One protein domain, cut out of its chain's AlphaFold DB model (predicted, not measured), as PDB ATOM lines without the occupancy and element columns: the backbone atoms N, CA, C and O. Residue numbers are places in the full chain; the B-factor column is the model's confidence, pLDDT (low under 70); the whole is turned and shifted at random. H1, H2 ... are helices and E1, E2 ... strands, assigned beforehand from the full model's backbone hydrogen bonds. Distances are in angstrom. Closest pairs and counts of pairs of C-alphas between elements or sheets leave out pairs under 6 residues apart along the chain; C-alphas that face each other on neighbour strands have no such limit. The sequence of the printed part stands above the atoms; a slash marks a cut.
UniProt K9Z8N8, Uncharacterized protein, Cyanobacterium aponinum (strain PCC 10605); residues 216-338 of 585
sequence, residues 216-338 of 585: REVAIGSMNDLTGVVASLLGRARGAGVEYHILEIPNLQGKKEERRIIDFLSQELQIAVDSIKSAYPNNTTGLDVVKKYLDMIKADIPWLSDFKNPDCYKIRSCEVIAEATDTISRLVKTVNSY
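This is residues 216 to 338 of the 585 residues of an uncharacterized protein of Cyanobacterium aponinum (strain PCC 10605) (UniProt K9Z8N8). Three helices, H2, H3 and H4, pack as a triangle, with the strand hairpin E1 and E2 packed on H4 through E1; a looser second lobe holds H5, a long loop and H6. H1 lies at the far end from H6 and touches no helix. The printed part has 123 residues, mostly helix, in the order H1 H2 E1 E2 H3 H4 H5 H6, with one antiparallel sheet, E1 - E2. It is only just loose, close to compact, with a radius of gyration of the C-alphas of 16.7 A, and flat, spanning 50 by 36 by 19 A.

Find C-alpha 216 at (-31.436, -32.097, -45.546), where H1 begins, residues 216 to 221. H2 follows, residues 227 to 239, 18.1 A long. Then come E1, residues 246 to 250, E2, residues 256 to 260, and H3, residues 261 to 273, 18.3 A. H4, residues 284 to 296, runs 18.0 A; H5 is residues 302 to 306. H6, residues 327 to 338, runs 17.3 A to C-alpha 338 at (-35.398, 17.830, -32.011).

Look at C-alphas 227 and 272, 5.1 A apart, the closest of H2 and H3, which touch at a shallow tilt of 22 degrees, opposite ways. H2 and H4 touch, C-alphas 233 and 291 closest at 6.8 A, at 34 degrees, shallow but only just short of steep, the same way. In the hairpin, N 249 and O 257 are 2.8 A apart, within hydrogen-bond range. C-alphas 249 and 286, the closest of E1 and H4, are 5.3 A apart. H5 and H6 are close but not clearly touching, C-alphas 303 and 329 closest at 7.7 A. Every O i to N i+4 pair is within hydrogen-bond range in H1 to H5; in H6, 7 of 8 are.

C-alphas 216 and 338, the two farthest apart, are 51.9 A apart. The printed part has no cut, the link from H5 to H6 is long, and no printed residue is under 70 in pLDDT.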
ATOM      1  N   ARG A 216     -30.118 -32.707 -45.368       87.12
ATOM      2  CA  ARG A 216     -31.436 -32.097 -45.546       87.12
ATOM      3  C   ARG A 216     -32.070 -31.794 -44.193       87.12
ATOM      4  O   ARG A 216     -32.610 -30.706 -44.021       87.12
ATOM      5  N   GLU A 217     -31.996 -32.720 -43.244       84.81
ATOM      6  CA  GLU A 217     -32.492 -32.537 -41.877       84.81
ATOM      7  C   GLU A 217     -31.742 -31.410 -41.162       84.81
ATOM      8  O   GLU A 217     -32.370 -30.538 -40.560       84.81
ATOM      9  N   VAL A 218     -30.416 -31.360 -41.311       83.62
ATOM     10  CA  VAL A 218     -29.585 -30.267 -40.787       83.62
ATOM     11  C   VAL A 218     -29.946 -28.930 -41.438       83.62
ATOM     12  O   VAL A 218     -30.100 -27.931 -40.735       83.62
ATOM     13  N   ALA A 219     -30.137 -28.894 -42.761       82.62
ATOM     14  CA  ALA A 219     -30.518 -27.674 -43.472       82.62
ATOM     15  C   ALA A 219     -31.896 -27.157 -43.034       82.62
ATOM     16  O   ALA A 219     -32.049 -25.961 -42.807       82.62
ATOM     17  N   ILE A 220     -32.880 -28.046 -42.858       81.31
ATOM     18  CA  ILE A 220     -34.206 -27.685 -42.335       81.31
ATOM     19  C   ILE A 220     -34.100 -27.171 -40.897       81.31
ATOM     20  O   ILE A 220     -34.679 -26.136 -40.578       81.31
ATOM     21  N   GLY A 221     -33.332 -27.849 -40.040       75.62
ATOM     22  CA  GLY A 221     -33.109 -27.419 -38.659       75.62
ATOM     23  C   GLY A 221     -32.446 -26.043 -38.559       75.62
ATOM     24  O   GLY A 221     -32.815 -25.252 -37.695       75.62
ATOM     25  N   SER A 222     -31.540 -25.731 -39.489       75.00
ATOM     26  CA  SER A 222     -30.813 -24.455 -39.541       75.00
ATOM     27  C   SER A 222     -31.687 -23.261 -39.946       75.00
ATOM     28  O   SER A 222     -31.270 -22.123 -39.756       75.00
ATOM     29  N   MET A 223     -32.891 -23.485 -40.489       76.38
ATOM     30  CA  MET A 223     -33.822 -22.398 -40.837       76.38
ATOM     31  C   MET A 223     -34.575 -21.831 -39.621       76.38
ATOM     32  O   MET A 223     -35.223 -20.792 -39.734       76.38
ATOM     33  N   ASN A 224     -34.505 -22.486 -38.458       73.62
ATOM     34  CA  ASN A 224     -35.136 -22.001 -37.232       73.62
ATOM     35  C   ASN A 224     -34.231 -20.990 -36.512       73.62
ATOM     36  O   ASN A 224     -33.459 -21.363 -35.630       73.62
ATOM     37  N   ASP A 225     -34.349 -19.704 -36.851       74.38
ATOM     38  CA  ASP A 225     -33.607 -18.642 -36.163       74.38
ATOM     39  C   ASP A 225     -34.315 -18.177 -34.880       74.38
ATOM     40  O   ASP A 225     -35.209 -17.326 -34.888       74.38
ATOM     41  N   LEU A 226     -33.885 -18.725 -33.742       88.00
ATOM     42  CA  LEU A 226     -34.320 -18.261 -32.423       88.00
ATOM     43  C   LEU A 226     -33.508 -17.064 -31.912       88.00
ATOM     44  O   LEU A 226     -33.925 -16.435 -30.939       88.00
ATOM     45  N   THR A 227     -32.411 -16.683 -32.571       87.94
ATOM     46  CA  THR A 227     -31.548 -15.570 -32.143       87.94
ATOM     47  C   THR A 227     -32.340 -14.269 -32.089       87.94
ATOM     48  O   THR A 227     -32.339 -13.580 -31.066       87.94
ATOM     49  N   GLY A 228     -33.092 -13.963 -33.153       85.62
ATOM     50  CA  GLY A 228     -33.951 -12.780 -33.208       85.62
ATOM     51  C   GLY A 228     -35.065 -12.788 -32.154       85.62
ATOM     52  O   GLY A 228     -35.395 -11.741 -31.590       85.62
ATOM     53  N   VAL A 229     -35.612 -13.967 -31.834       89.56
ATOM     54  CA  VAL A 229     -36.654 -14.127 -30.808       89.56
ATOM     55  C   VAL A 229     -36.087 -13.848 -29.418       89.56
ATOM     56  O   VAL A 229     -36.639 -13.022 -28.689       89.56
ATOM     57  N   VAL A 230     -34.969 -14.485 -29.055       92.69
ATOM     58  CA  VAL A 230     -34.335 -14.304 -27.741       92.69
ATOM     59  C   VAL A 230     -33.856 -12.860 -27.561       92.69
ATOM     60  O   VAL A 230     -34.121 -12.253 -26.523       92.69
ATOM     61  N   ALA A 231     -33.233 -12.269 -28.586       89.25
ATOM     62  CA  ALA A 231     -32.795 -10.873 -28.559       89.25
ATOM     63  C   ALA A 231     -33.968  -9.892 -28.370       89.25
ATOM     64  O   ALA A 231     -33.863  -8.937 -27.598       89.25
ATOM     65  N   SER A 232     -35.110 -10.148 -29.017       88.94
ATOM     66  CA  SER A 232     -36.328  -9.350 -28.833       88.94
ATOM     67  C   SER A 232     -36.864  -9.443 -27.400       88.94
ATOM     68  O   SER A 232     -37.187  -8.421 -26.790       88.94
ATOM     69  N   LEU A 233     -36.895 -10.645 -26.811       93.06
ATOM     70  CA  LEU A 233     -37.319 -10.839 -25.418       93.06
ATOM     71  C   LEU A 233     -36.379 -10.137 -24.425       93.06
ATOM     72  O   LEU A 233     -36.868  -9.520 -23.479       93.06
ATOM     73  N   LEU A 234     -35.061 -10.162 -24.662       90.94
ATOM     74  CA  LEU A 234     -34.082  -9.398 -23.875       90.94
ATOM     75  C   LEU A 234     -34.369  -7.896 -23.937       90.94
ATOM     76  O   LEU A 234     -34.412  -7.229 -22.902       90.94
ATOM     77  N   GLY A 235     -34.608  -7.373 -25.143       88.25
ATOM     78  CA  GLY A 235     -34.968  -5.972 -25.352       88.25
ATOM     79  C   GLY A 235     -36.235  -5.582 -24.591       88.25
ATOM     80  O   GLY A 235     -36.238  -4.579 -23.880       88.25
ATOM     81  N   ARG A 236     -37.293  -6.398 -24.683       91.25
ATOM     82  CA  ARG A 236     -38.570  -6.175 -23.985       91.25
ATOM     83  C   ARG A 236     -38.418  -6.215 -22.465       91.25
ATOM     84  O   ARG A 236     -38.933  -5.334 -21.783       91.25
ATOM     85  N   ALA A 237     -37.695  -7.204 -21.935       92.00
ATOM     86  CA  ALA A 237     -37.456  -7.334 -20.500       92.00
ATOM     87  C   ALA A 237     -36.706  -6.118 -19.940       92.00
ATOM     88  O   ALA A 237     -37.118  -5.558 -18.925       92.00
ATOM     89  N   ARG A 238     -35.659  -5.668 -20.640       88.00
ATOM     90  CA  ARG A 238     -34.883  -4.487 -20.244       88.00
ATOM     91  C   ARG A 238     -35.664  -3.184 -20.413       88.00
ATOM     92  O   ARG A 238     -35.577  -2.309 -19.559       88.00
ATOM     93  N   GLY A 239     -36.443  -3.054 -21.486       86.62
ATOM     94  CA  GLY A 239     -37.315  -1.896 -21.712       86.62
ATOM     95  C   GLY A 239     -38.362  -1.726 -20.608       86.62
ATOM     96  O   GLY A 239     -38.648  -0.606 -20.191       86.62
ATOM     97  N   ALA A 240     -38.876  -2.838 -20.078       88.88
ATOM     98  CA  ALA A 240     -39.812  -2.840 -18.955       88.88
ATOM     99  C   ALA A 240     -39.142  -2.804 -17.565       88.88
ATOM    100  O   ALA A 240     -39.852  -2.697 -16.568       88.88
ATOM    101  N   GLY A 241     -37.809  -2.885 -17.474       88.56
ATOM    102  CA  GLY A 241     -37.079  -2.888 -16.201       88.56
ATOM    103  C   GLY A 241     -37.316  -4.142 -15.348       88.56
ATOM    104  O   GLY A 241     -37.296  -4.070 -14.119       88.56
ATOM    105  N   VAL A 242     -37.607  -5.278 -15.986       92.31
ATOM    106  CA  VAL A 242     -37.928  -6.557 -15.323       92.31
ATOM    107  C   VAL A 242     -36.851  -7.618 -15.534       92.31
ATOM    108  O   VAL A 242     -37.063  -8.783 -15.220       92.31
ATOM    109  N   GLU A 243     -35.675  -7.252 -16.043       90.62
ATOM    110  CA  GLU A 243     -34.593  -8.194 -16.335       90.62
ATOM    111  C   GLU A 243     -34.122  -8.983 -15.095       90.62
ATOM    112  O   GLU A 243     -33.713 -10.137 -15.211       90.62
ATOM    113  N   TYR A 244     -34.262  -8.405 -13.898       91.69
ATOM    114  CA  TYR A 244     -33.947  -9.051 -12.618       91.69
ATOM    115  C   TYR A 244     -35.121  -9.816 -11.997       91.69
ATOM    116  O   TYR A 244     -34.949 -10.444 -10.951       91.69
ATOM    117  N   HIS A 245     -36.311  -9.769 -12.600       94.94
ATOM    118  CA  HIS A 245     -37.472 -10.484 -12.086       94.94
ATOM    119  C   HIS A 245     -37.227 -11.994 -12.139       94.94
ATOM    120  O   HIS A 245     -36.693 -12.512 -13.121       94.94
ATOM    121  N   ILE A 246     -37.604 -12.694 -11.069       96.12
ATOM    122  CA  ILE A 246     -37.437 -14.141 -10.951       96.12
ATOM    123  C   ILE A 246     -38.717 -14.808 -11.442       96.12
ATOM    124  O   ILE A 246     -39.803 -14.511 -10.951       96.12
ATOM    125  N   LEU A 247     -38.573 -15.715 -12.404       95.75
ATOM    126  CA  LEU A 247     -39.652 -16.559 -12.895       95.75
ATOM    127  C   LEU A 247     -39.353 -18.024 -12.596       95.75
ATOM    128  O   LEU A 247     -38.201 -18.453 -12.551       95.75
ATOM    129  N   GLU A 248     -40.419 -18.800 -12.450       96.12
ATOM    130  CA  GLU A 248     -40.357 -20.251 -12.370       96.12
ATOM    131  C   GLU A 248     -40.323 -20.822 -13.801       96.12
ATOM    132  O   GLU A 248     -41.354 -20.983 -14.462       96.12
ATOM    133  N   ILE A 249     -39.113 -21.073 -14.307       94.12
ATOM    134  CA  ILE A 249     -38.844 -21.470 -15.692       94.12
ATOM    135  C   ILE A 249     -38.564 -22.982 -15.740       94.12
ATOM    136  O   ILE A 249     -37.672 -23.460 -15.039       94.12
ATOM    137  N   PRO A 250     -39.298 -23.774 -16.543       91.94
ATOM    138  CA  PRO A 250     -38.990 -25.188 -16.730       91.94
ATOM    139  C   PRO A 250     -37.669 -25.341 -17.482       91.94
ATOM    140  O   PRO A 250     -37.474 -24.690 -18.501       91.94
ATOM    141  N   ASN A 251     -36.772 -26.204 -17.013       89.69
ATOM    142  CA  ASN A 251     -35.577 -26.608 -17.748       89.69
ATOM    143  C   ASN A 251     -35.928 -27.576 -18.902       89.69
ATOM    144  O   ASN A 251     -37.089 -27.944 -19.088       89.69
ATOM    145  N   LEU A 252     -34.930 -28.030 -19.670       85.31
ATOM    146  CA  LEU A 252     -35.144 -28.945 -20.806       85.31
ATOM    147  C   LEU A 252     -35.753 -30.306 -20.409       85.31
ATOM    148  O   LEU A 252     -36.299 -31.001 -21.259       85.31
ATOM    149  N   GLN A 253     -35.686 -30.692 -19.130       86.25
ATOM    150  CA  GLN A 253     -36.331 -31.892 -18.583       86.25
ATOM    151  C   GLN A 253     -37.734 -31.608 -18.013       86.25
ATOM    152  O   GLN A 253     -38.357 -32.495 -17.433       86.25
ATOM    153  N   GLY A 254     -38.235 -30.376 -18.142       85.56
ATOM    154  CA  GLY A 254     -39.535 -29.943 -17.631       85.56
ATOM    155  C   GLY A 254     -39.563 -29.649 -16.128       85.56
ATOM    156  O   GLY A 254     -40.619 -29.295 -15.599       85.56
ATOM    157  N   LYS A 255     -38.431 -29.762 -15.421       90.81
ATOM    158  CA  LYS A 255     -38.345 -29.397 -14.004       90.81
ATOM    159  C   LYS A 255     -38.282 -27.882 -13.887       90.81
ATOM    160  O   LYS A 255     -37.439 -27.236 -14.497       90.81
ATOM    161  N   LYS A 256     -39.174 -27.329 -13.080       91.69
ATOM    162  CA  LYS A 256     -39.272 -25.898 -12.837       91.69
ATOM    163  C   LYS A 256     -38.168 -25.403 -11.902       91.69
ATOM    164  O   LYS A 256     -37.915 -26.012 -10.863       91.69
ATOM    165  N   GLU A 257     -37.511 -24.319 -12.297       93.44
ATOM    166  CA  GLU A 257     -36.398 -23.692 -11.588       93.44
ATOM    167  C   GLU A 257     -36.613 -22.180 -11.515       93.44
ATOM    168  O   GLU A 257     -37.017 -21.553 -12.493       93.44
ATOM    169  N   GLU A 258     -36.323 -21.586 -10.362       94.75
ATOM    170  CA  GLU A 258     -36.329 -20.134 -10.215       94.75
ATOM    171  C   GLU A 258     -35.098 -19.542 -10.899       94.75
ATOM    172  O   GLU A 258     -33.961 -19.856 -10.545       94.75
ATOM    173  N   ARG A 259     -35.319 -18.689 -11.899       92.88
ATOM    174  CA  ARG A 259     -34.247 -17.996 -12.617       92.88
ATOM    175  C   ARG A 259     -34.626 -16.542 -12.847       92.88
ATOM    176  O   ARG A 259     -35.782 -16.238 -13.147       92.88
ATOM    177  N   ARG A 260     -33.646 -15.639 -12.743       94.31
ATOM    178  CA  ARG A 260     -33.824 -14.261 -13.220       94.31
ATOM    179  C   ARG A 260     -33.994 -14.291 -14.736       94.31
ATOM    180  O   ARG A 260     -33.312 -15.064 -15.415       94.31
ATOM    181  N   ILE A 261     -34.870 -13.439 -15.266       95.12
ATOM    182  CA  ILE A 261     -35.119 -13.347 -16.712       95.12
ATOM    183  C   ILE A 261     -33.808 -13.130 -17.481       95.12
ATOM    184  O   ILE A 261     -33.582 -13.804 -18.485       95.12
ATOM    185  N   ILE A 262     -32.929 -12.248 -16.994       92.69
ATOM    186  CA  ILE A 262     -31.642 -11.970 -17.639       92.69
ATOM    187  C   ILE A 262     -30.735 -13.198 -17.708       92.69
ATOM    188  O   ILE A 262     -30.225 -13.494 -18.780       92.69
ATOM    189  N   ASP A 263     -30.577 -13.953 -16.617       91.94
ATOM    190  CA  ASP A 263     -29.688 -15.123 -16.600       91.94
ATOM    191  C   ASP A 263     -30.166 -16.182 -17.596       91.94
ATOM    192  O   ASP A 263     -29.375 -16.759 -18.341       91.94
ATOM    193  N   PHE A 264     -31.481 -16.416 -17.635       94.75
ATOM    194  CA  PHE A 264     -32.081 -17.362 -18.565       94.75
ATOM    195  C   PHE A 264     -31.909 -16.904 -20.017       94.75
ATOM    196  O   PHE A 264     -31.363 -17.644 -20.831       94.75
ATOM    197  N   LEU A 265     -32.328 -15.681 -20.347       94.88
ATOM    198  CA  LEU A 265     -32.282 -15.201 -21.726       94.88
ATOM    199  C   LEU A 265     -30.851 -15.002 -22.246       94.88
ATOM    200  O   LEU A 265     -30.600 -15.267 -23.420       94.88
ATOM    201  N   SER A 266     -29.901 -14.574 -21.408       91.81
ATOM    202  CA  SER A 266     -28.489 -14.469 -21.800       91.81
ATOM    203  C   SER A 266     -27.889 -15.841 -22.132       91.81
ATOM    204  O   SER A 266     -27.143 -15.953 -23.106       91.81
ATOM    205  N   GLN A 267     -28.254 -16.894 -21.385       91.06
ATOM    206  CA  GLN A 267     -27.852 -18.267 -21.704       91.06
ATOM    207  C   GLN A 267     -28.506 -18.768 -23.000       91.06
ATOM    208  O   GLN A 267     -27.831 -19.353 -23.845       91.06
ATOM    209  N   GLU A 268     -29.802 -18.514 -23.192       93.25
ATOM    210  CA  GLU A 268     -30.510 -18.900 -24.419       93.25
ATOM    211  C   GLU A 268     -29.952 -18.188 -25.656       93.25
ATOM    212  O   GLU A 268     -29.861 -18.794 -26.723       93.25
ATOM    213  N   LEU A 269     -29.514 -16.931 -25.524       91.38
ATOM    214  CA  LEU A 269     -28.888 -16.206 -26.627       91.38
ATOM    215  C   LEU A 269     -27.556 -16.854 -27.018       91.38
ATOM    216  O   LEU A 269     -27.301 -17.018 -28.207       91.38
ATOM    217  N   GLN A 270     -26.745 -17.278 -26.041       87.19
ATOM    218  CA  GLN A 270     -25.503 -18.012 -26.304       87.19
ATOM    219  C   GLN A 270     -25.760 -19.334 -27.042       87.19
ATOM    220  O   GLN A 270     -25.020 -19.683 -27.959       87.19
ATOM    221  N   ILE A 271     -26.814 -20.062 -26.669       88.75
ATOM    222  CA  ILE A 271     -27.198 -21.303 -27.355       88.75
ATOM    223  C   ILE A 271     -27.670 -21.002 -28.785       88.75
ATOM    224  O   ILE A 271     -27.260 -21.686 -29.719       88.75
ATOM    225  N   ALA A 272     -28.474 -19.950 -28.968       88.81
ATOM    226  CA  ALA A 272     -29.032 -19.583 -30.266       88.81
ATOM    227  C   ALA A 272     -27.945 -19.189 -31.281       88.81
ATOM    228  O   ALA A 272     -27.973 -19.672 -32.413       88.81
ATOM    229  N   VAL A 273     -26.942 -18.394 -30.873       84.56
ATOM    230  CA  VAL A 273     -25.822 -18.013 -31.762       84.56
ATOM    231  C   VAL A 273     -24.942 -19.204 -32.155       84.56
ATOM    232  O   VAL A 273     -24.307 -19.188 -33.208       84.56
ATOM    233  N   ASP A 274     -24.928 -20.261 -31.340       82.50
ATOM    234  CA  ASP A 274     -24.163 -21.480 -31.592       82.50
ATOM    235  C   ASP A 274     -25.001 -22.594 -32.260       82.50
ATOM    236  O   ASP A 274     -24.464 -23.667 -32.545       82.50
ATOM    237  N   SER A 275     -26.285 -22.354 -32.561       82.38
ATOM    238  CA  SER A 275     -27.246 -23.371 -33.033       82.38
ATOM    239  C   SER A 275     -26.855 -24.064 -34.346       82.38
ATOM    240  O   SER A 275     -27.086 -25.260 -34.514       82.38
ATOM    241  N   ILE A 276     -26.190 -23.357 -35.266       79.56
ATOM    242  CA  ILE A 276     -25.733 -23.929 -36.549       79.56
ATOM    243  C   ILE A 276     -24.510 -24.843 -36.356       79.56
ATOM    244  O   ILE A 276     -24.256 -25.733 -37.164       79.56
ATOM    245  N   LYS A 277     -23.744 -24.659 -35.273       79.12
ATOM    246  CA  LYS A 277     -22.513 -25.420 -34.985       79.12
ATOM    247  C   LYS A 277     -22.642 -26.366 -33.789       79.12
ATOM    248  O   LYS A 277     -21.655 -27.000 -33.408       79.12
ATOM    249  N   SER A 278     -23.825 -26.452 -33.183       82.38
ATOM    250  CA  SER A 278     -24.087 -27.246 -31.988       82.38
ATOM    251  C   SER A 278     -25.544 -27.696 -31.930       82.38
ATOM    252  O   SER A 278     -26.454 -26.888 -32.057       82.38
ATOM    253  N   ALA A 279     -25.778 -28.977 -31.648       78.44
ATOM    254  CA  ALA A 279     -27.122 -29.540 -31.499       78.44
ATOM    255  C   ALA A 279     -27.792 -29.239 -30.144       78.44
ATOM    256  O   ALA A 279     -28.774 -29.897 -29.795       78.44
ATOM    257  N   TYR A 280     -27.256 -28.308 -29.348       83.94
ATOM    258  CA  TYR A 280     -27.905 -27.889 -28.106       83.94
ATOM    259  C   TYR A 280     -29.203 -27.135 -28.434       83.94
ATOM    260  O   TYR A 280     -29.142 -26.095 -29.087       83.94
ATOM    261  N   PRO A 281     -30.380 -27.628 -28.006       85.00
ATOM    262  CA  PRO A 281     -31.633 -26.958 -28.303       85.00
ATOM    263  C   PRO A 281     -31.859 -25.789 -27.341       85.00
ATOM    264  O   PRO A 281     -31.644 -25.916 -26.134       85.00
ATOM    265  N   ASN A 282     -32.375 -24.683 -27.869       90.88
ATOM    266  CA  ASN A 282     -32.959 -23.634 -27.044       90.88
ATOM    267  C   ASN A 282     -34.169 -24.155 -26.254       90.88
ATOM    268  O   ASN A 282     -34.959 -24.971 -26.741       90.88
ATOM    269  N   ASN A 283     -34.362 -23.631 -25.048       92.75
ATOM    270  CA  ASN A 283     -35.488 -23.964 -24.187       92.75
ATOM    271  C   ASN A 283     -36.751 -23.180 -24.580       92.75
ATOM    272  O   ASN A 283     -37.135 -22.201 -23.936       92.75
ATOM    273  N   THR A 284     -37.430 -23.632 -25.634       92.62
ATOM    274  CA  THR A 284     -38.640 -22.984 -26.174       92.62
ATOM    275  C   THR A 284     -39.768 -22.854 -25.151       92.62
ATOM    276  O   THR A 284     -40.431 -21.822 -25.101       92.62
ATOM    277  N   THR A 285     -39.946 -23.846 -24.271       93.56
ATOM    278  CA  THR A 285     -40.968 -23.784 -23.211       93.56
ATOM    279  C   THR A 285     -40.641 -22.694 -22.189       93.56
ATOM    280  O   THR A 285     -41.532 -21.969 -21.748       93.56
ATOM    281  N   GLY A 286     -39.365 -22.537 -21.830       94.38
ATOM    282  CA  GLY A 286     -38.916 -21.438 -20.982       94.38
ATOM    283  C   GLY A 286     -39.069 -20.071 -21.655       94.38
ATOM    284  O   GLY A 286     -39.556 -19.131 -21.025       94.38
ATOM    285  N   LEU A 287     -38.749 -19.967 -22.950       96.06
ATOM    286  CA  LEU A 287     -38.969 -18.748 -23.738       96.06
ATOM    287  C   LEU A 287     -40.454 -18.357 -23.774       96.06
ATOM    288  O   LEU A 287     -40.773 -17.178 -23.620       96.06
ATOM    289  N   ASP A 288     -41.364 -19.327 -23.887       95.44
ATOM    290  CA  ASP A 288     -42.810 -19.088 -23.823       95.44
ATOM    291  C   ASP A 288     -43.269 -18.576 -22.453       95.44
ATOM    292  O   ASP A 288     -44.167 -17.734 -22.387       95.44
ATOM    293  N   VAL A 289     -42.671 -19.050 -21.353       96.31
ATOM    294  CA  VAL A 289     -42.958 -18.536 -20.002       96.31
ATOM    295  C   VAL A 289     -42.564 -17.063 -19.899       96.31
ATOM    296  O   VAL A 289     -43.382 -16.241 -19.480       96.31
ATOM    297  N   VAL A 290     -41.351 -16.716 -20.339       96.69
ATOM    298  CA  VAL A 290     -40.880 -15.324 -20.346       96.69
ATOM    299  C   VAL A 290     -41.760 -14.461 -21.246       96.69
ATOM    300  O   VAL A 290     -42.217 -13.402 -20.825       96.69
ATOM    301  N   LYS A 291     -42.062 -14.925 -22.463       96.38
ATOM    302  CA  LYS A 291     -42.929 -14.213 -23.406       96.38
ATOM    303  C   LYS A 291     -44.312 -13.947 -22.815       96.38
ATOM    304  O   LYS A 291     -44.756 -12.805 -22.833       96.38
ATOM    305  N   LYS A 292     -44.966 -14.959 -22.232       96.56
ATOM    306  CA  LYS A 292     -46.281 -14.807 -21.580       96.56
ATOM    307  C   LYS A 292     -46.247 -13.792 -20.443       96.56
ATOM    308  O   LYS A 292     -47.174 -12.997 -20.323       96.56
ATOM    309  N   TYR A 293     -45.192 -13.804 -19.629       97.00
ATOM    310  CA  TYR A 293     -45.011 -12.810 -18.575       97.00
ATOM    311  C   TYR A 293     -44.885 -11.393 -19.155       97.00
ATOM    312  O   TYR A 293     -45.612 -10.495 -18.734       97.00
ATOM    313  N   LEU A 294     -44.024 -11.205 -20.160       95.25
ATOM    314  CA  LEU A 294     -43.825  -9.914 -20.825       95.25
ATOM    315  C   LEU A 294     -45.103  -9.413 -21.518       95.25
ATOM    316  O   LEU A 294     -45.410  -8.224 -21.451       95.25
ATOM    317  N   ASP A 295     -45.874 -10.304 -22.140       94.56
ATOM    318  CA  ASP A 295     -47.165  -9.982 -22.756       94.56
ATOM    319  C   ASP A 295     -48.203  -9.575 -21.695       94.56
ATOM    320  O   ASP A 295     -48.923  -8.593 -21.876       94.56
ATOM    321  N   MET A 296     -48.245 -10.276 -20.555       95.25
ATOM    322  CA  MET A 296     -49.146  -9.975 -19.435       95.25
ATOM    323  C   MET A 296     -48.902  -8.576 -18.857       95.25
ATOM    324  O   MET A 296     -49.860  -7.844 -18.602       95.25
ATOM    325  N   ILE A 297     -47.636  -8.189 -18.672       92.94
ATOM    326  CA  ILE A 297     -47.276  -6.850 -18.179       92.94
ATOM    327  C   ILE A 297     -47.264  -5.788 -19.287       92.94
ATOM    328  O   ILE A 297     -46.957  -4.632 -19.012       92.94
ATOM    329  N   LYS A 298     -47.591  -6.167 -20.531       89.94
ATOM    330  CA  LYS A 298     -47.548  -5.300 -21.718       89.94
ATOM    331  C   LYS A 298     -46.181  -4.629 -21.907       89.94
ATOM    332  O   LYS A 298     -46.104  -3.455 -22.256       89.94
ATOM    333  N   ALA A 299     -45.105  -5.380 -21.668       86.69
ATOM    334  CA  ALA A 299     -43.743  -4.940 -21.937       86.69
ATOM    335  C   ALA A 299     -43.544  -4.831 -23.449       86.69
ATOM    336  O   ALA A 299     -43.296  -5.839 -24.120       86.69
ATOM    337  N   ASP A 300     -43.695  -3.621 -23.974       85.00
ATOM    338  CA  ASP A 300     -43.580  -3.311 -25.393       85.00
ATOM    339  C   ASP A 300     -42.462  -2.290 -25.642       85.00
ATOM    340  O   ASP A 300     -42.162  -1.447 -24.796       85.00
ATOM    341  N   ILE A 301     -41.822  -2.393 -26.803       88.56
ATOM    342  CA  ILE A 301     -40.715  -1.536 -27.247       88.56
ATOM    343  C   ILE A 301     -40.952  -1.148 -28.713       88.56
ATOM    344  O   ILE A 301     -40.281  -1.664 -29.612       88.56
ATOM    345  N   PRO A 302     -41.912  -0.244 -28.983       90.88
ATOM    346  CA  PRO A 302     -42.380   0.035 -30.341       90.88
ATOM    347  C   PRO A 302     -41.270   0.561 -31.261       90.88
ATOM    348  O   PRO A 302     -41.250   0.251 -32.449       90.88
ATOM    349  N   TRP A 303     -40.272   1.261 -30.710       90.75
ATOM    350  CA  TRP A 303     -39.123   1.750 -31.476       90.75
ATOM    351  C   TRP A 303     -38.335   0.625 -32.172       90.75
ATOM    352  O   TRP A 303     -37.726   0.867 -33.211       90.75
ATOM    353  N   LEU A 304     -38.343  -0.612 -31.653       86.62
ATOM    354  CA  LEU A 304     -37.548  -1.711 -32.213       86.62
ATOM    355  C   LEU A 304     -38.051  -2.141 -33.596       86.62
ATOM    356  O   LEU A 304     -37.251  -2.342 -34.515       86.62
ATOM    357  N   SER A 305     -39.367  -2.293 -33.749       87.19
ATOM    358  CA  SER A 305     -39.994  -2.559 -35.046       87.19
ATOM    359  C   SER A 305     -40.024  -1.293 -35.898       87.19
ATOM    360  O   SER A 305     -39.775  -1.359 -37.103       87.19
ATOM    361  N   ASP A 306     -40.248  -0.136 -35.277       92.00
ATOM    362  CA  ASP A 306     -40.389   1.123 -35.992       92.00
ATOM    363  C   ASP A 306     -39.086   1.611 -36.640       92.00
ATOM    364  O   ASP A 306     -39.105   2.231 -37.698       92.00
ATOM    365  N   PHE A 307     -37.924   1.236 -36.101       89.19
ATOM    366  CA  PHE A 307     -36.628   1.446 -36.757       89.19
ATOM    367  C   PHE A 307     -36.484   0.762 -38.123       89.19
ATOM    368  O   PHE A 307     -35.547   1.088 -38.859       89.19
ATOM    369  N   LYS A 308     -37.355  -0.201 -38.447       85.69
ATOM    370  CA  LYS A 308     -37.432  -0.849 -39.764       85.69
ATOM    371  C   LYS A 308     -38.519  -0.232 -40.649       85.69
ATOM    372  O   LYS A 308     -38.600  -0.578 -41.825       85.69
ATOM    373  N   ASN A 309     -39.349   0.662 -40.111       88.38
ATOM    374  CA  ASN A 309     -40.411   1.312 -40.859       88.38
ATOM    375  C   ASN A 309     -39.824   2.404 -41.782       88.38
ATOM    376  O   ASN A 309     -39.165   3.322 -41.287       88.38
ATOM    377  N   PRO A 310     -40.079   2.362 -43.106       85.50
ATOM    378  CA  PRO A 310     -39.594   3.372 -44.050       85.50
ATOM    379  C   PRO A 310     -40.042   4.810 -43.755       85.50
ATOM    380  O   PRO A 310     -39.409   5.747 -44.246       85.50
ATOM    381  N   ASP A 311     -41.109   4.996 -42.977       90.19
ATOM    382  CA  ASP A 311     -41.659   6.309 -42.628       90.19
ATOM    383  C   ASP A 311     -41.003   6.927 -41.384       90.19
ATOM    384  O   ASP A 311     -41.058   8.151 -41.196       90.19
ATOM    385  N   CYS A 312     -40.354   6.099 -40.558       92.12
ATOM    386  CA  CYS A 312     -39.684   6.505 -39.328       92.12
ATOM    387  C   CYS A 312     -38.540   7.481 -39.628       92.12
ATOM    388  O   CYS A 312     -37.648   7.195 -40.430       92.12
ATOM    389  N   TYR A 313     -38.604   8.665 -39.018       90.06
ATOM    390  CA  TYR A 313     -37.755   9.835 -39.259       90.06
ATOM    391  C   TYR A 313     -37.742  10.387 -40.691       90.06
ATOM    392  O   TYR A 313     -36.980  11.309 -40.988       90.06
ATOM    393  N   LYS A 314     -38.620   9.887 -41.566       85.81
ATOM    394  CA  LYS A 314     -38.820  10.404 -42.926       85.81
ATOM    395  C   LYS A 314     -39.993  11.367 -42.997       85.81
ATOM    396  O   LYS A 314     -39.851  12.470 -43.513       85.81
ATOM    397  N   ILE A 315     -41.146  10.932 -42.494       85.62
ATOM    398  CA  ILE A 315     -42.393  11.714 -42.498       85.62
ATOM    399  C   ILE A 315     -43.020  11.834 -41.107       85.62
ATOM    400  O   ILE A 315     -43.853  12.708 -40.889       85.62
ATOM    401  N   ARG A 316     -42.602  10.994 -40.155       91.25
ATOM    402  CA  ARG A 316     -43.001  11.054 -38.743       91.25
ATOM    403  C   ARG A 316     -41.829  10.693 -37.832       91.25
ATOM    404  O   ARG A 316     -40.884  10.042 -38.275       91.25
ATOM    405  N   SER A 317     -41.901  11.084 -36.565       93.12
ATOM    406  CA  SER A 317     -40.931  10.674 -35.548       93.12
ATOM    407  C   SER A 317     -41.027   9.169 -35.267       93.12
ATOM    408  O   SER A 317     -42.033   8.529 -35.600       93.12
ATOM    409  N   CYS A 318     -40.000   8.614 -34.625       95.12
ATOM    410  CA  CYS A 318     -40.009   7.219 -34.192       95.12
ATOM    411  C   CYS A 318     -41.027   6.990 -33.065       95.12
ATOM    412  O   CYS A 318     -41.172   7.828 -32.170       95.12
ATOM    413  N   GLU A 319     -41.726   5.861 -33.094       95.19
ATOM    414  CA  GLU A 319     -42.663   5.457 -32.051       95.19
ATOM    415  C   GLU A 319     -41.939   5.116 -30.745       95.19
ATOM    416  O   GLU A 319     -41.000   4.325 -30.709       95.19
ATOM    417  N   VAL A 320     -42.393   5.700 -29.637       93.00
ATOM    418  CA  VAL A 320     -41.832   5.455 -28.305       93.00
ATOM    419  C   VAL A 320     -42.907   5.626 -27.238       93.00
ATOM    420  O   VAL A 320     -43.743   6.526 -27.317       93.00
ATOM    421  N   ILE A 321     -42.884   4.776 -26.212       89.81
ATOM    422  CA  ILE A 321     -43.830   4.855 -25.093       89.81
ATOM    423  C   ILE A 321     -43.516   6.094 -24.246       89.81
ATOM    424  O   ILE A 321     -42.411   6.232 -23.719       89.81
ATOM    425  N   ALA A 322     -44.502   6.978 -24.068       86.25
ATOM    426  CA  ALA A 322     -44.348   8.267 -23.382       86.25
ATOM    427  C   ALA A 322     -43.803   8.153 -21.947       86.25
ATOM    428  O   ALA A 322     -42.963   8.958 -21.552       86.25
ATOM    429  N   GLU A 323     -44.166   7.095 -21.220       87.06
ATOM    430  CA  GLU A 323     -43.737   6.860 -19.831       87.06
ATOM    431  C   GLU A 323     -42.460   6.010 -19.708       87.06
ATOM    432  O   GLU A 323     -41.914   5.869 -18.619       87.06
ATOM    433  N   ALA A 324     -41.937   5.445 -20.807       85.69
ATOM    434  CA  ALA A 324     -40.761   4.574 -20.739       85.69
ATOM    435  C   ALA A 324     -39.514   5.307 -20.215       85.69
ATOM    436  O   ALA A 324     -39.113   6.355 -20.736       85.69
ATOM    437  N   THR A 325     -38.878   4.738 -19.194       84.19
ATOM    438  CA  THR A 325     -37.703   5.319 -18.535       84.19
ATOM    439  C   THR A 325     -36.399   4.615 -18.879       84.19
ATOM    440  O   THR A 325     -35.357   5.028 -18.369       84.19
ATOM    441  N   ASP A 326     -36.426   3.576 -19.716       86.69
ATOM    442  CA  ASP A 326     -35.211   2.891 -20.147       86.69
ATOM    443  C   ASP A 326     -34.318   3.803 -21.008       86.69
ATOM    444  O   ASP A 326     -34.741   4.830 -21.550       86.69
ATOM    445  N   THR A 327     -33.045   3.427 -21.110       84.06
ATOM    446  CA  THR A 327     -32.014   4.266 -21.736       84.06
ATOM    447  C   THR A 327     -32.287   4.511 -23.222       84.06
ATOM    448  O   THR A 327     -32.103   5.636 -23.689       84.06
ATOM    449  N   ILE A 328     -32.756   3.498 -23.958       86.56
ATOM    450  CA  ILE A 328     -32.992   3.618 -25.400       86.56
ATOM    451  C   ILE A 328     -34.260   4.425 -25.654       86.56
ATOM    452  O   ILE A 328     -34.233   5.353 -26.457       86.56
ATOM    453  N   SER A 329     -35.340   4.189 -24.905       90.19
ATOM    454  CA  SER A 329     -36.540   5.022 -25.032       90.19
ATOM    455  C   SER A 329     -36.263   6.489 -24.693       90.19
ATOM    456  O   SER A 329     -36.778   7.377 -25.368       90.19
ATOM    457  N   ARG A 330     -35.416   6.786 -23.695       90.38
ATOM    458  CA  ARG A 330     -34.974   8.166 -23.405       90.38
ATOM    459  C   ARG A 330     -34.176   8.774 -24.556       90.38
ATOM    460  O   ARG A 330     -34.376   9.949 -24.873       90.38
ATOM    461  N   LEU A 331     -33.304   7.993 -25.190       90.88
ATOM    462  CA  LEU A 331     -32.555   8.423 -26.369       90.88
ATOM    463  C   LEU A 331     -33.505   8.762 -27.525       90.88
ATOM    464  O   LEU A 331     -33.451   9.877 -28.040       90.88
ATOM    465  N   VAL A 332     -34.427   7.856 -27.860       93.69
ATOM    466  CA  VAL A 332     -35.437   8.060 -28.910       93.69
ATOM    467  C   VAL A 332     -36.293   9.293 -28.617       93.69
ATOM    468  O   VAL A 332     -36.468  10.131 -29.496       93.69
ATOM    469  N   LYS A 333     -36.767   9.477 -27.377       93.31
ATOM    470  CA  LYS A 333     -37.517  10.681 -26.964       93.31
ATOM    471  C   LYS A 333     -36.714  11.960 -27.146       93.31
ATOM    472  O   LYS A 333     -37.250  12.951 -27.634       93.31
ATOM    473  N   THR A 334     -35.439  11.933 -26.765       92.50
ATOM    474  CA  THR A 334     -34.556  13.091 -26.923       92.50
ATOM    475  C   THR A 334     -34.427  13.434 -28.399       92.50
ATOM    476  O   THR A 334     -34.697  14.566 -28.776       92.50
ATOM    477  N   VAL A 335     -34.126  12.457 -29.255       92.88
ATOM    478  CA  VAL A 335     -34.033  12.668 -30.706       92.88
ATOM    479  C   VAL A 335     -35.358  13.166 -31.291       92.88
ATOM    480  O   VAL A 335     -35.366  14.148 -32.026       92.88
ATOM    481  N   ASN A 336     -36.485  12.566 -30.900       93.62
ATOM    482  CA  ASN A 336     -37.821  12.991 -31.319       93.62
ATOM    483  C   ASN A 336     -38.121  14.450 -30.956       93.62
ATOM    484  O   ASN A 336     -38.810  15.117 -31.717       93.62
ATOM    485  N   SER A 337     -37.607  14.954 -29.827       91.69
ATOM    486  CA  SER A 337     -37.832  16.346 -29.410       91.69
ATOM    487  C   SER A 337     -37.138  17.385 -30.301       91.69
ATOM    488  O   SER A 337     -37.582  18.528 -30.350       91.69
ATOM    489  N   TYR A 338     -36.087  16.985 -31.027       88.88
ATOM    490  CA  TYR A 338     -35.398  17.830 -32.011       88.88
ATOM    491  C   TYR A 338     -35.834  17.543 -33.449       88.88
ATOM    492  O   TYR A 338     -35.598  18.356 -34.341       88.88
TER     493      TYR A 338